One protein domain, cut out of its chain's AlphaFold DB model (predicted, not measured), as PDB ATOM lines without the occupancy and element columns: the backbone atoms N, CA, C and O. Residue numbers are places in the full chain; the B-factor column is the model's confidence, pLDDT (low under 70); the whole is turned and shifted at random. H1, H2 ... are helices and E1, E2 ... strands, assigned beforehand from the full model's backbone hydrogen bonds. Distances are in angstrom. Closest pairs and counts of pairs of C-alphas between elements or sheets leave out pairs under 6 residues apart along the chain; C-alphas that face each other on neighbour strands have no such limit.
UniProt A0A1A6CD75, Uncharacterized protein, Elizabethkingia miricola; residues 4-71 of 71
ATOM      1  N   SER A   4       6.202  40.293  25.762       77.25
ATOM      2  CA  SER A   4       7.455  40.971  25.421       77.25
ATOM      3  C   SER A   4       8.446  40.991  26.592       77.25
ATOM      4  O   SER A   4       9.627  40.709  26.395       77.25
ATOM      5  N   SER A   5       7.973  41.263  27.814       79.69
ATOM      6  CA  SER A   5       8.813  41.257  29.020       79.69
ATOM      7  C   SER A   5       9.256  39.845  29.412       79.69
ATOM      8  O   SER A   5      10.418  39.626  29.751       79.69
ATOM      9  N   GLU A   6       8.363  38.866  29.277       84.38
ATOM     10  CA  GLU A   6       8.665  37.461  29.549       84.38
ATOM     11  C   GLU A   6       9.632  36.870  28.507       84.38
ATOM     12  O   GLU A   6      10.512  36.085  28.859       84.38
ATOM     13  N   LYS A   7       9.543  37.314  27.244       85.19
ATOM     14  CA  LYS A   7      10.478  36.950  26.171       85.19
ATOM     15  C   LYS A   7      11.879  37.444  26.490       85.19
ATOM     16  O   LYS A   7      12.837  36.689  26.372       85.19
ATOM     17  N   GLN A   8      11.993  38.708  26.901       88.81
ATOM     18  CA  GLN A   8      13.278  39.292  27.269       88.81
ATOM     19  C   GLN A   8      13.907  38.527  28.438       88.81
ATOM     20  O   GLN A   8      15.095  38.220  28.401       88.81
ATOM     21  N   LYS A   9      13.096  38.146  29.433       88.38
ATOM     22  CA  LYS A   9      13.554  37.316  30.546       88.38
ATOM     23  C   LYS A   9      14.047  35.941  30.076       88.38
ATOM     24  O   LYS A   9      15.126  35.524  30.480       88.38
ATOM     25  N   ALA A  10      13.295  35.257  29.213       89.94
ATOM     26  CA  ALA A  10      13.691  33.953  28.679       89.94
ATOM     27  C   ALA A  10      15.013  34.019  27.891       89.94
ATOM     28  O   ALA A  10      15.828  33.103  27.984       89.94
ATOM     29  N   ILE A  11      15.250  35.115  27.158       91.44
ATOM     30  CA  ILE A  11      16.526  35.372  26.476       91.44
ATOM     31  C   ILE A  11      17.662  35.498  27.499       91.44
ATOM     32  O   ILE A  11      18.662  34.800  27.368       91.44
ATOM     33  N   SER A  12      17.495  36.311  28.545       94.69
ATOM     34  CA  SER A  12      18.521  36.465  29.586       94.69
ATOM     35  C   SER A  12      18.803  35.161  30.342       94.69
ATOM     36  O   SER A  12      19.961  34.845  30.618       94.69
ATOM     37  N   ASP A  13      17.768  34.369  30.636       92.44
ATOM     38  CA  ASP A  13      17.926  33.060  31.281       92.44
ATOM     39  C   ASP A  13      18.738  32.096  30.384       92.44
ATOM     40  O   ASP A  13      19.601  31.359  30.871       92.44
ATOM     41  N   LEU A  14      18.507  32.126  29.064       93.69
ATOM     42  CA  LEU A  14      19.259  31.332  28.089       93.69
ATOM     43  C   LEU A  14      20.720  31.788  27.968       93.69
ATOM     44  O   LEU A  14      21.625  30.954  27.940       93.69
ATOM     45  N   GLU A  15      20.971  33.095  27.910       94.12
ATOM     46  CA  GLU A  15      22.326  33.659  27.857       94.12
ATOM     47  C   GLU A  15      23.150  33.281  29.097       94.12
ATOM     48  O   GLU A  15      24.330  32.931  28.976       94.12
ATOM     49  N   SER A  16      22.527  33.277  30.279       93.31
ATOM     50  CA  SER A  16      23.177  32.825  31.513       93.31
ATOM     51  C   SER A  16      23.543  31.344  31.436       93.31
ATOM     52  O   SER A  16      24.680  30.974  31.727       93.31
ATOM     53  N   LEU A  17      22.619  30.498  30.967       91.88
ATOM     54  CA  LEU A  17      22.862  29.064  30.804       91.88
ATOM     55  C   LEU A  17      24.016  28.792  29.815       91.88
ATOM     56  O   LEU A  17      24.886  27.964  30.080       91.88
ATOM     57  N   LEU A  18      24.074  29.524  28.698       89.56
ATOM     58  CA  LEU A  18      25.169  29.418  27.725       89.56
ATOM     59  C   LEU A  18      26.512  29.880  28.302       89.56
ATOM     60  O   LEU A  18      27.552  29.291  28.003       89.56
ATOM     61  N   THR A  19      26.505  30.919  29.134       90.44
ATOM     62  CA  THR A  19      27.711  31.413  29.811       90.44
ATOM     63  C   THR A  19      28.230  30.398  30.830       90.44
ATOM     64  O   THR A  19      29.437  30.157  30.904       90.44
ATOM     65  N   GLU A  20      27.337  29.738  31.572       88.19
ATOM     66  CA  GLU A  20      27.697  28.638  32.474       88.19
ATOM     67  C   GLU A  20      28.330  27.465  31.719       88.19
ATOM     68  O   GLU A  20      29.376  26.972  32.134       88.19
ATOM     69  N   MET A  21      27.760  27.063  30.578       84.75
ATOM     70  CA  MET A  21      28.322  25.988  29.752       84.75
ATOM     71  C   MET A  21      29.727  26.331  29.243       84.75
ATOM     72  O   MET A  21      30.631  25.506  29.296       84.75
ATOM     73  N   ARG A  22      29.942  27.570  28.786       83.44
ATOM     74  CA  ARG A  22      31.257  28.013  28.293       83.44
ATOM     75  C   ARG A  22      32.312  28.117  29.392       83.44
ATOM     76  O   ARG A  22      33.496  27.993  29.102       83.44
ATOM     77  N   SER A  23      31.898  28.397  30.627       83.62
ATOM     78  CA  SER A  23      32.809  28.593  31.763       83.62
ATOM     79  C   SER A  23      33.099  27.313  32.545       83.62
ATOM     80  O   SER A  23      34.064  27.286  33.308       83.62
ATOM     81  N   LYS A  24      32.305  26.250  32.360       75.00
ATOM     82  CA  LYS A  24      32.461  24.983  33.079       75.00
ATOM     83  C   LYS A  24      32.731  23.827  32.127       75.00
ATOM     84  O   LYS A  24      31.845  23.367  31.420       75.00
ATOM     85  N   THR A  25      33.940  23.291  32.207       66.69
ATOM     86  CA  THR A  25      34.386  22.104  31.463       66.69
ATOM     87  C   THR A  25      33.734  20.792  31.914       66.69
ATOM     88  O   THR A  25      33.805  19.815  31.178       66.69
ATOM     89  N   GLU A  26      33.106  20.747  33.096       69.06
ATOM     90  CA  GLU A  26      32.536  19.514  33.674       69.06
ATOM     91  C   GLU A  26      31.012  19.368  33.525       69.06
ATOM     92  O   GLU A  26      30.454  18.337  33.907       69.06
ATOM     93  N   LEU A  27      30.307  20.372  32.992       70.88
ATOM     94  CA  LEU A  27      28.877  20.218  32.725       70.88
ATOM     95  C   LEU A  27      28.689  19.243  31.563       70.88
ATOM     96  O   LEU A  27      29.150  19.495  30.452       70.88
ATOM     97  N   SER A  28      28.019  18.118  31.818       79.50
ATOM     98  CA  SER A  28      27.722  17.161  30.756       79.50
ATOM     99  C   SER A  28      26.655  17.721  29.817       79.50
ATOM    100  O   SER A  28      25.700  18.372  30.255       79.50
ATOM    101  N   ASP A  29      26.756  17.381  28.531       83.69
ATOM    102  CA  ASP A  29      25.756  17.738  27.515       83.69
ATOM    103  C   ASP A  29      24.330  17.350  27.936       83.69
ATOM    104  O   ASP A  29      23.352  18.005  27.570       83.69
ATOM    105  N   GLN A  30      24.194  16.298  28.750       86.44
ATOM    106  CA  GLN A  30      22.915  15.830  29.270       86.44
ATOM    107  C   GLN A  30      22.288  16.798  30.285       86.44
ATOM    108  O   GLN A  30      21.074  17.018  30.241       86.44
ATOM    109  N   GLU A  31      23.073  17.367  31.205       86.88
ATOM    110  CA  GLU A  31      22.585  18.369  32.163       86.88
ATOM    111  C   GLU A  31      22.169  19.641  31.426       86.88
ATOM    112  O   GLU A  31      21.050  20.134  31.620       86.88
ATOM    113  N   PHE A  32      23.010  20.073  30.486       88.44
ATOM    114  CA  PHE A  32      22.758  21.266  29.698       88.44
ATOM    115  C   PHE A  32      21.472  21.128  28.877       88.44
ATOM    116  O   PHE A  32      20.597  21.996  28.917       88.44
ATOM    117  N   SER A  33      21.308  19.994  28.191       88.75
ATOM    118  CA  SER A  33      20.117  19.700  27.388       88.75
ATOM    119  C   SER A  33      18.840  19.716  28.231       88.75
ATOM    120  O   SER A  33      17.823  20.265  27.806       88.75
ATOM    121  N   ARG A  34      18.881  19.165  29.453       92.88
ATOM    122  CA  ARG A  34      17.729  19.180  30.372       92.88
ATOM    123  C   ARG A  34      17.362  20.598  30.796       92.88
ATOM    124  O   ARG A  34      16.183  20.949  30.771       92.88
ATOM    125  N   ARG A  35      18.350  21.419  31.158       91.88
ATOM    126  CA  ARG A  35      18.119  22.815  31.563       91.88
ATOM    127  C   ARG A  35      17.614  23.665  30.407       91.88
ATOM    128  O   ARG A  35      16.665  24.424  30.590       91.88
ATOM    129  N   PHE A  36      18.177  23.484  29.217       91.56
ATOM    130  CA  PHE A  36      17.740  24.177  28.010       91.56
ATOM    131  C   PHE A  36      16.274  23.874  27.669       91.56
ATOM    132  O   PHE A  36      15.473  24.796  27.508       91.56
ATOM    133  N   ILE A  37      15.893  22.592  27.635       93.00
ATOM    134  CA  ILE A  37      14.501  22.192  27.389       93.00
ATOM    135  C   ILE A  37      13.571  22.708  28.495       93.00
ATOM    136  O   ILE A  37      12.469  23.162  28.193       93.00
ATOM    137  N   GLY A  38      14.013  22.715  29.755       92.50
ATOM    138  CA  GLY A  38      13.245  23.286  30.866       92.50
ATOM    139  C   GLY A  38      12.960  24.785  30.704       92.50
ATOM    140  O   GLY A  38      11.828  25.224  30.933       92.50
ATOM    141  N   LEU A  39      13.949  25.566  30.257       91.69
ATOM    142  CA  LEU A  39      13.776  26.994  29.963       91.69
ATOM    143  C   LEU A  39      12.788  27.216  28.814       91.69
ATOM    144  O   LEU A  39      11.868  28.026  28.946       91.69
ATOM    145  N   LEU A  40      12.922  26.459  27.720       88.44
ATOM    146  CA  LEU A  40      11.990  26.529  26.592       88.44
ATOM    147  C   LEU A  40      10.565  26.159  27.002       88.44
ATOM    148  O   LEU A  40       9.625  26.866  26.650       88.44
ATOM    149  N   PHE A  41      10.396  25.087  27.773       87.00
ATOM    150  CA  PHE A  41       9.083  24.652  28.239       87.00
ATOM    151  C   PHE A  41       8.426  25.703  29.139       87.00
ATOM    152  O   PHE A  41       7.245  26.012  28.980       87.00
ATOM    153  N   THR A  42       9.205  26.304  30.043       86.31
ATOM    154  CA  THR A  42       8.740  27.388  30.920       86.31
ATOM    155  C   THR A  42       8.313  28.610  30.113       86.31
ATOM    156  O   THR A  42       7.287  29.213  30.415       86.31
ATOM    157  N   TRP A  43       9.072  28.969  29.078       85.56
ATOM    158  CA  TRP A  43       8.735  30.073  28.184       85.56
ATOM    159  C   TRP A  43       7.456  29.797  27.386       85.56
ATOM    160  O   TRP A  43       6.527  30.599  27.418       85.56
ATOM    161  N   ILE A  44       7.366  28.637  26.728       82.81
ATOM    162  CA  ILE A  44       6.209  28.253  25.907       82.81
ATOM    163  C   ILE A  44       4.934  28.169  26.756       82.81
ATOM    164  O   ILE A  44       3.877  28.610  26.315       82.81
ATOM    165  N   SER A  45       5.027  27.675  27.993       81.88
ATOM    166  CA  SER A  45       3.875  27.563  28.904       81.88
ATOM    167  C   SER A  45       3.325  28.914  29.374       81.88
ATOM    168  O   SER A  45       2.214  28.974  29.896       81.88
ATOM    169  N   LYS A  46       4.092  30.002  29.221       78.81
ATOM    170  CA  LYS A  46       3.632  31.364  29.532       78.81
ATOM    171  C   LYS A  46       2.824  31.991  28.403       78.81
ATOM    172  O   LYS A  46       2.165  32.997  28.651       78.81
ATOM    173  N   ALA A  47       2.868  31.414  27.204       71.44
ATOM    174  CA  ALA A  47       2.005  31.836  26.116       71.44
ATOM    175  C   ALA A  47       0.552  31.540  26.508       71.44
ATOM    176  O   ALA A  47       0.175  30.392  26.752       71.44
ATOM    177  N   GLN A  48      -0.254  32.591  26.634       66.19
ATOM    178  CA  GLN A  48      -1.659  32.473  27.003       66.19
ATOM    179  C   GLN A  48      -2.507  32.639  25.748       66.19
ATOM    180  O   GLN A  48      -2.274  33.527  24.930       66.19
ATOM    181  N   VAL A  49      -3.524  31.791  25.594       66.62
ATOM    182  CA  VAL A  49      -4.516  31.996  24.539       66.62
ATOM    183  C   VAL A  49      -5.382  33.175  24.945       66.62
ATOM    184  O   VAL A  49      -6.161  33.097  25.897       66.62
ATOM    185  N   LYS A  50      -5.267  34.274  24.205       61.59
ATOM    186  CA  LYS A  50      -6.186  35.393  24.348       61.59
ATOM    187  C   LYS A  50      -7.411  35.124  23.497       61.59
ATOM    188  O   LYS A  50      -7.369  35.233  22.272       61.59
ATOM    189  N   TYR A  51      -8.507  34.773  24.157       60.75
ATOM    190  CA  TYR A  51      -9.800  34.617  23.506       60.75
ATOM    191  C   TYR A  51     -10.323  35.989  23.063       60.75
ATOM    192  O   TYR A  51     -10.513  36.885  23.883       60.75
ATOM    193  N   THR A  52     -10.532  36.167  21.759       63.69
ATOM    194  CA  THR A  52     -11.070  37.403  21.165       63.69
ATOM    195  C   THR A  52     -12.595  37.390  21.099       63.69
ATOM    196  O   THR A  52     -13.221  38.445  21.058       63.69
ATOM    197  N   THR A  53     -13.198  36.200  21.115       60.91
ATOM    198  CA  THR A  53     -14.649  35.967  21.136       60.91
ATOM    199  C   THR A  53     -14.960  34.731  21.984       60.91
ATOM    200  O   THR A  53     -14.142  33.814  22.075       60.91
ATOM    201  N   GLY A  54     -16.126  34.710  22.632       63.81
ATOM    202  CA  GLY A  54     -16.554  33.623  23.516       63.81
ATOM    203  C   GLY A  54     -18.058  33.363  23.443       63.81
ATOM    204  O   GLY A  54     -18.761  33.929  22.608       63.81
ATOM    205  N   LEU A  55     -18.541  32.489  24.325       62.97
ATOM    206  CA  LEU A  55     -19.945  32.089  24.420       62.97
ATOM    207  C   LEU A  55     -20.842  33.281  24.804       62.97
ATOM    208  O   LEU A  55     -20.768  33.785  25.923       62.97
ATOM    209  N   VAL A  56     -21.701  33.723  23.881       62.44
ATOM    210  CA  VAL A  56     -22.688  34.788  24.121       62.44
ATOM    211  C   VAL A  56     -24.014  34.144  24.512       62.44
ATOM    212  O   VAL A  56     -24.594  33.400  23.722       62.44
ATOM    213  N   ALA A  57     -24.497  34.407  25.726       58.81
ATOM    214  CA  ALA A  57     -25.773  33.871  26.188       58.81
ATOM    215  C   ALA A  57     -26.945  34.455  25.375       58.81
ATOM    216  O   ALA A  57     -27.132  35.670  25.331       58.81
ATOM    217  N   GLY A  58     -27.735  33.580  24.744       65.75
ATOM    218  CA  GLY A  58     -29.021  33.901  24.118       65.75
ATOM    219  C   GLY A  58     -30.179  33.162  24.804       65.75
ATOM    220  O   GLY A  58     -29.979  32.488  25.808       65.75
ATOM    221  N   ALA A  59     -31.393  33.252  24.248       69.69
ATOM    222  CA  ALA A  59     -32.597  32.591  24.786       69.69
ATOM    223  C   ALA A  59     -32.614  31.047  24.633       69.69
ATOM    224  O   ALA A  59     -33.481  30.382  25.189       69.69
ATOM    225  N   ASN A  60     -31.659  30.486  23.888       63.09
ATOM    226  CA  ASN A  60     -31.474  29.059  23.599       63.09
ATOM    227  C   ASN A  60     -30.104  28.589  24.142       63.09
ATOM    228  O   ASN A  60     -29.305  29.444  24.538       63.09
ATOM    229  N   PRO A  61     -29.796  27.271  24.167       65.06
ATOM    230  CA  PRO A  61     -28.525  26.759  24.682       65.06
ATOM    231  C   PRO A  61     -27.334  27.511  24.094       65.06
ATOM    232  O   PRO A  61     -27.259  27.727  22.884       65.06
ATOM    233  N   VAL A  62     -26.418  27.932  24.961       61.81
ATOM    234  CA  VAL A  62     -25.297  28.780  24.567       61.81
ATOM    235  C   VAL A  62     -24.334  27.974  23.695       61.81
ATOM    236  O   VAL A  62     -23.631  27.094  24.184       61.81
ATOM    237  N   THR A  63     -24.302  28.280  22.400       61.19
ATOM    238  CA  THR A  63     -23.371  27.689  21.430       61.19
ATOM    239  C   THR A  63     -22.486  28.774  20.832       61.19
ATOM    240  O   THR A  63     -22.989  29.795  20.368       61.19
ATOM    241  N   GLY A  64     -21.176  28.549  20.810       64.94
ATOM    242  CA  GLY A  64     -20.205  29.480  20.240       64.94
ATOM    243  C   GLY A  64     -18.817  28.857  20.148       64.94
ATOM    244  O   GLY A  64     -18.480  27.950  20.908       64.94
ATOM    245  N   THR A  65     -18.026  29.343  19.195       70.56
ATOM    246  CA  THR A  65     -16.651  28.896  18.952       70.56
ATOM    247  C   THR A  65     -15.685  29.879  19.600       70.56
ATOM    248  O   THR A  65     -15.761  31.080  19.345       70.56
ATOM    249  N   PHE A  66     -14.766  29.379  20.424       65.38
ATOM    250  CA  PHE A  66     -13.686  30.191  20.973       65.38
ATOM    251  C   PHE A  66     -12.642  30.451  19.886       65.38
ATOM    252  O   PHE A  66     -11.937  29.534  19.472       65.38
ATOM    253  N   ASN A  67     -12.530  31.704  19.444       67.81
ATOM    254  CA  ASN A  67     -11.409  32.143  18.617       67.81
ATOM    255  C   ASN A  67     -10.390  32.840  19.516       67.81
ATOM    256  O   ASN A  67     -10.756  33.697  20.325       67.81
ATOM    257  N   GLY A  68      -9.117  32.488  19.383       62.34
ATOM    258  CA  GLY A  68      -8.044  33.126  20.128       62.34
ATOM    259  C   GLY A  68      -6.735  33.095  19.363       62.34
ATOM    260  O   GLY A  68      -6.529  32.236  18.508       62.34
ATOM    261  N   ASN A  69      -5.866  34.046  19.683       67.75
ATOM    262  CA  ASN A  69      -4.491  34.068  19.204       67.75
ATOM    263  C   ASN A  69      -3.560  33.705  20.359       67.75
ATOM    264  O   ASN A  69      -3.858  33.999  21.521       67.75
ATOM    265  N   ILE A  70      -2.438  33.067  20.028       63.00
ATOM    266  CA  ILE A  70      -1.329  32.921  20.965       63.00
ATOM    267  C   ILE A  70      -0.686  34.301  21.064       63.00
ATOM    268  O   ILE A  70      -0.124  34.786  20.081       63.00
ATOM    269  N   GLU A  71      -0.837  34.943  22.217       58.22
ATOM    270  CA  GLU A  71      -0.074  36.143  22.562       58.22
ATOM    271  C   GLU A  71       1.071  35.787  23.482       58.22
ATOM    272  O   GLU A  71       0.940  34.819  24.277       58.22
TER     273      GLU A  71
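AT A GLANCE: This is residues 4 to 71 of the 71 residues of an uncharacterized protein of Elizabethkingia miricola (UniProt A0A1A6CD75). Picture a long, thin rod made of two hairpins placed end to end: a pair of helices, H1 and H2, side by side and running opposite ways, and then a slender two-stranded ribbon, E1 and E2, drawn out by a long loop. At the two ends of the rod the turns stick out: residues 22 to 28, of which 22 to 23 belong to H1, at one end, and residues 57 to 62, in the loop between E1 and E2, at the other. The printed part has 68 residues, with two named helices and then two named strands along the chain, in the order H1 H2 E1 E2; the sheet, E1 - E2, is antiparallel and the class is mostly helix. The whole is extended, with a radius of gyration of the C-alphas of 20.0 A, and the C-alphas span 68 by 23 by 10 A.

HOW THE PARTS SIT: Start at the first printed residue with H1, residues 4 to 23, and go on through a tight link to H2, residues 29 to 44. They form a helical hairpin and touch, the closest C-alphas being those of Ala 10 and Trp 43, 6.3 A apart. Their lines stand at a shallow tilt of 5 degrees, opposite ways. In H1 and H2 every O i to N i+4 pair is within hydrogen-bond range. A tight link leads on to E1, residues 49 to 53, which forms a hairpin with E2, residues 67 to 70. These strands are antiparallel, with 152 degrees between their directions; the C-alphas of Tyr 51 and Gly 68 face each other at 4.1 A. Look there for N 52 and O 67 at 2.9 A and for N 50 and O 69 at 3.0 A, both within hydrogen-bond range. H1 is apart from E1 and from E2, and H2 is apart from E2.

IN THESE COORDINATES: Find C-alpha 4 at (7.455, 40.971, 25.421); from there H1 runs 28.9 A to C-alpha 23 at (32.809, 28.593, 31.763). H2 begins at C-alpha 29 and runs 22.3 A to C-alpha 44. E1, residues 49 to 53, and E2, residues 67 to 70, are the short elements; E2 ends at C-alpha 70 at (-1.329, 32.921, 20.965).

THE WHOLE: The two C-alphas farthest apart are those of Thr 25 and Ala 59, at 68.1 A, while those of Ser 4 and Glu 71, first and last printed, are 9.4 A apart. The printed part has no cut. The link from E1 to E2, residues 54 to 66, is long. The mean pLDDT of the printed part is 78.1; look for values under 70 at residues 25 to 26, 48 to 64 and 66 to 71.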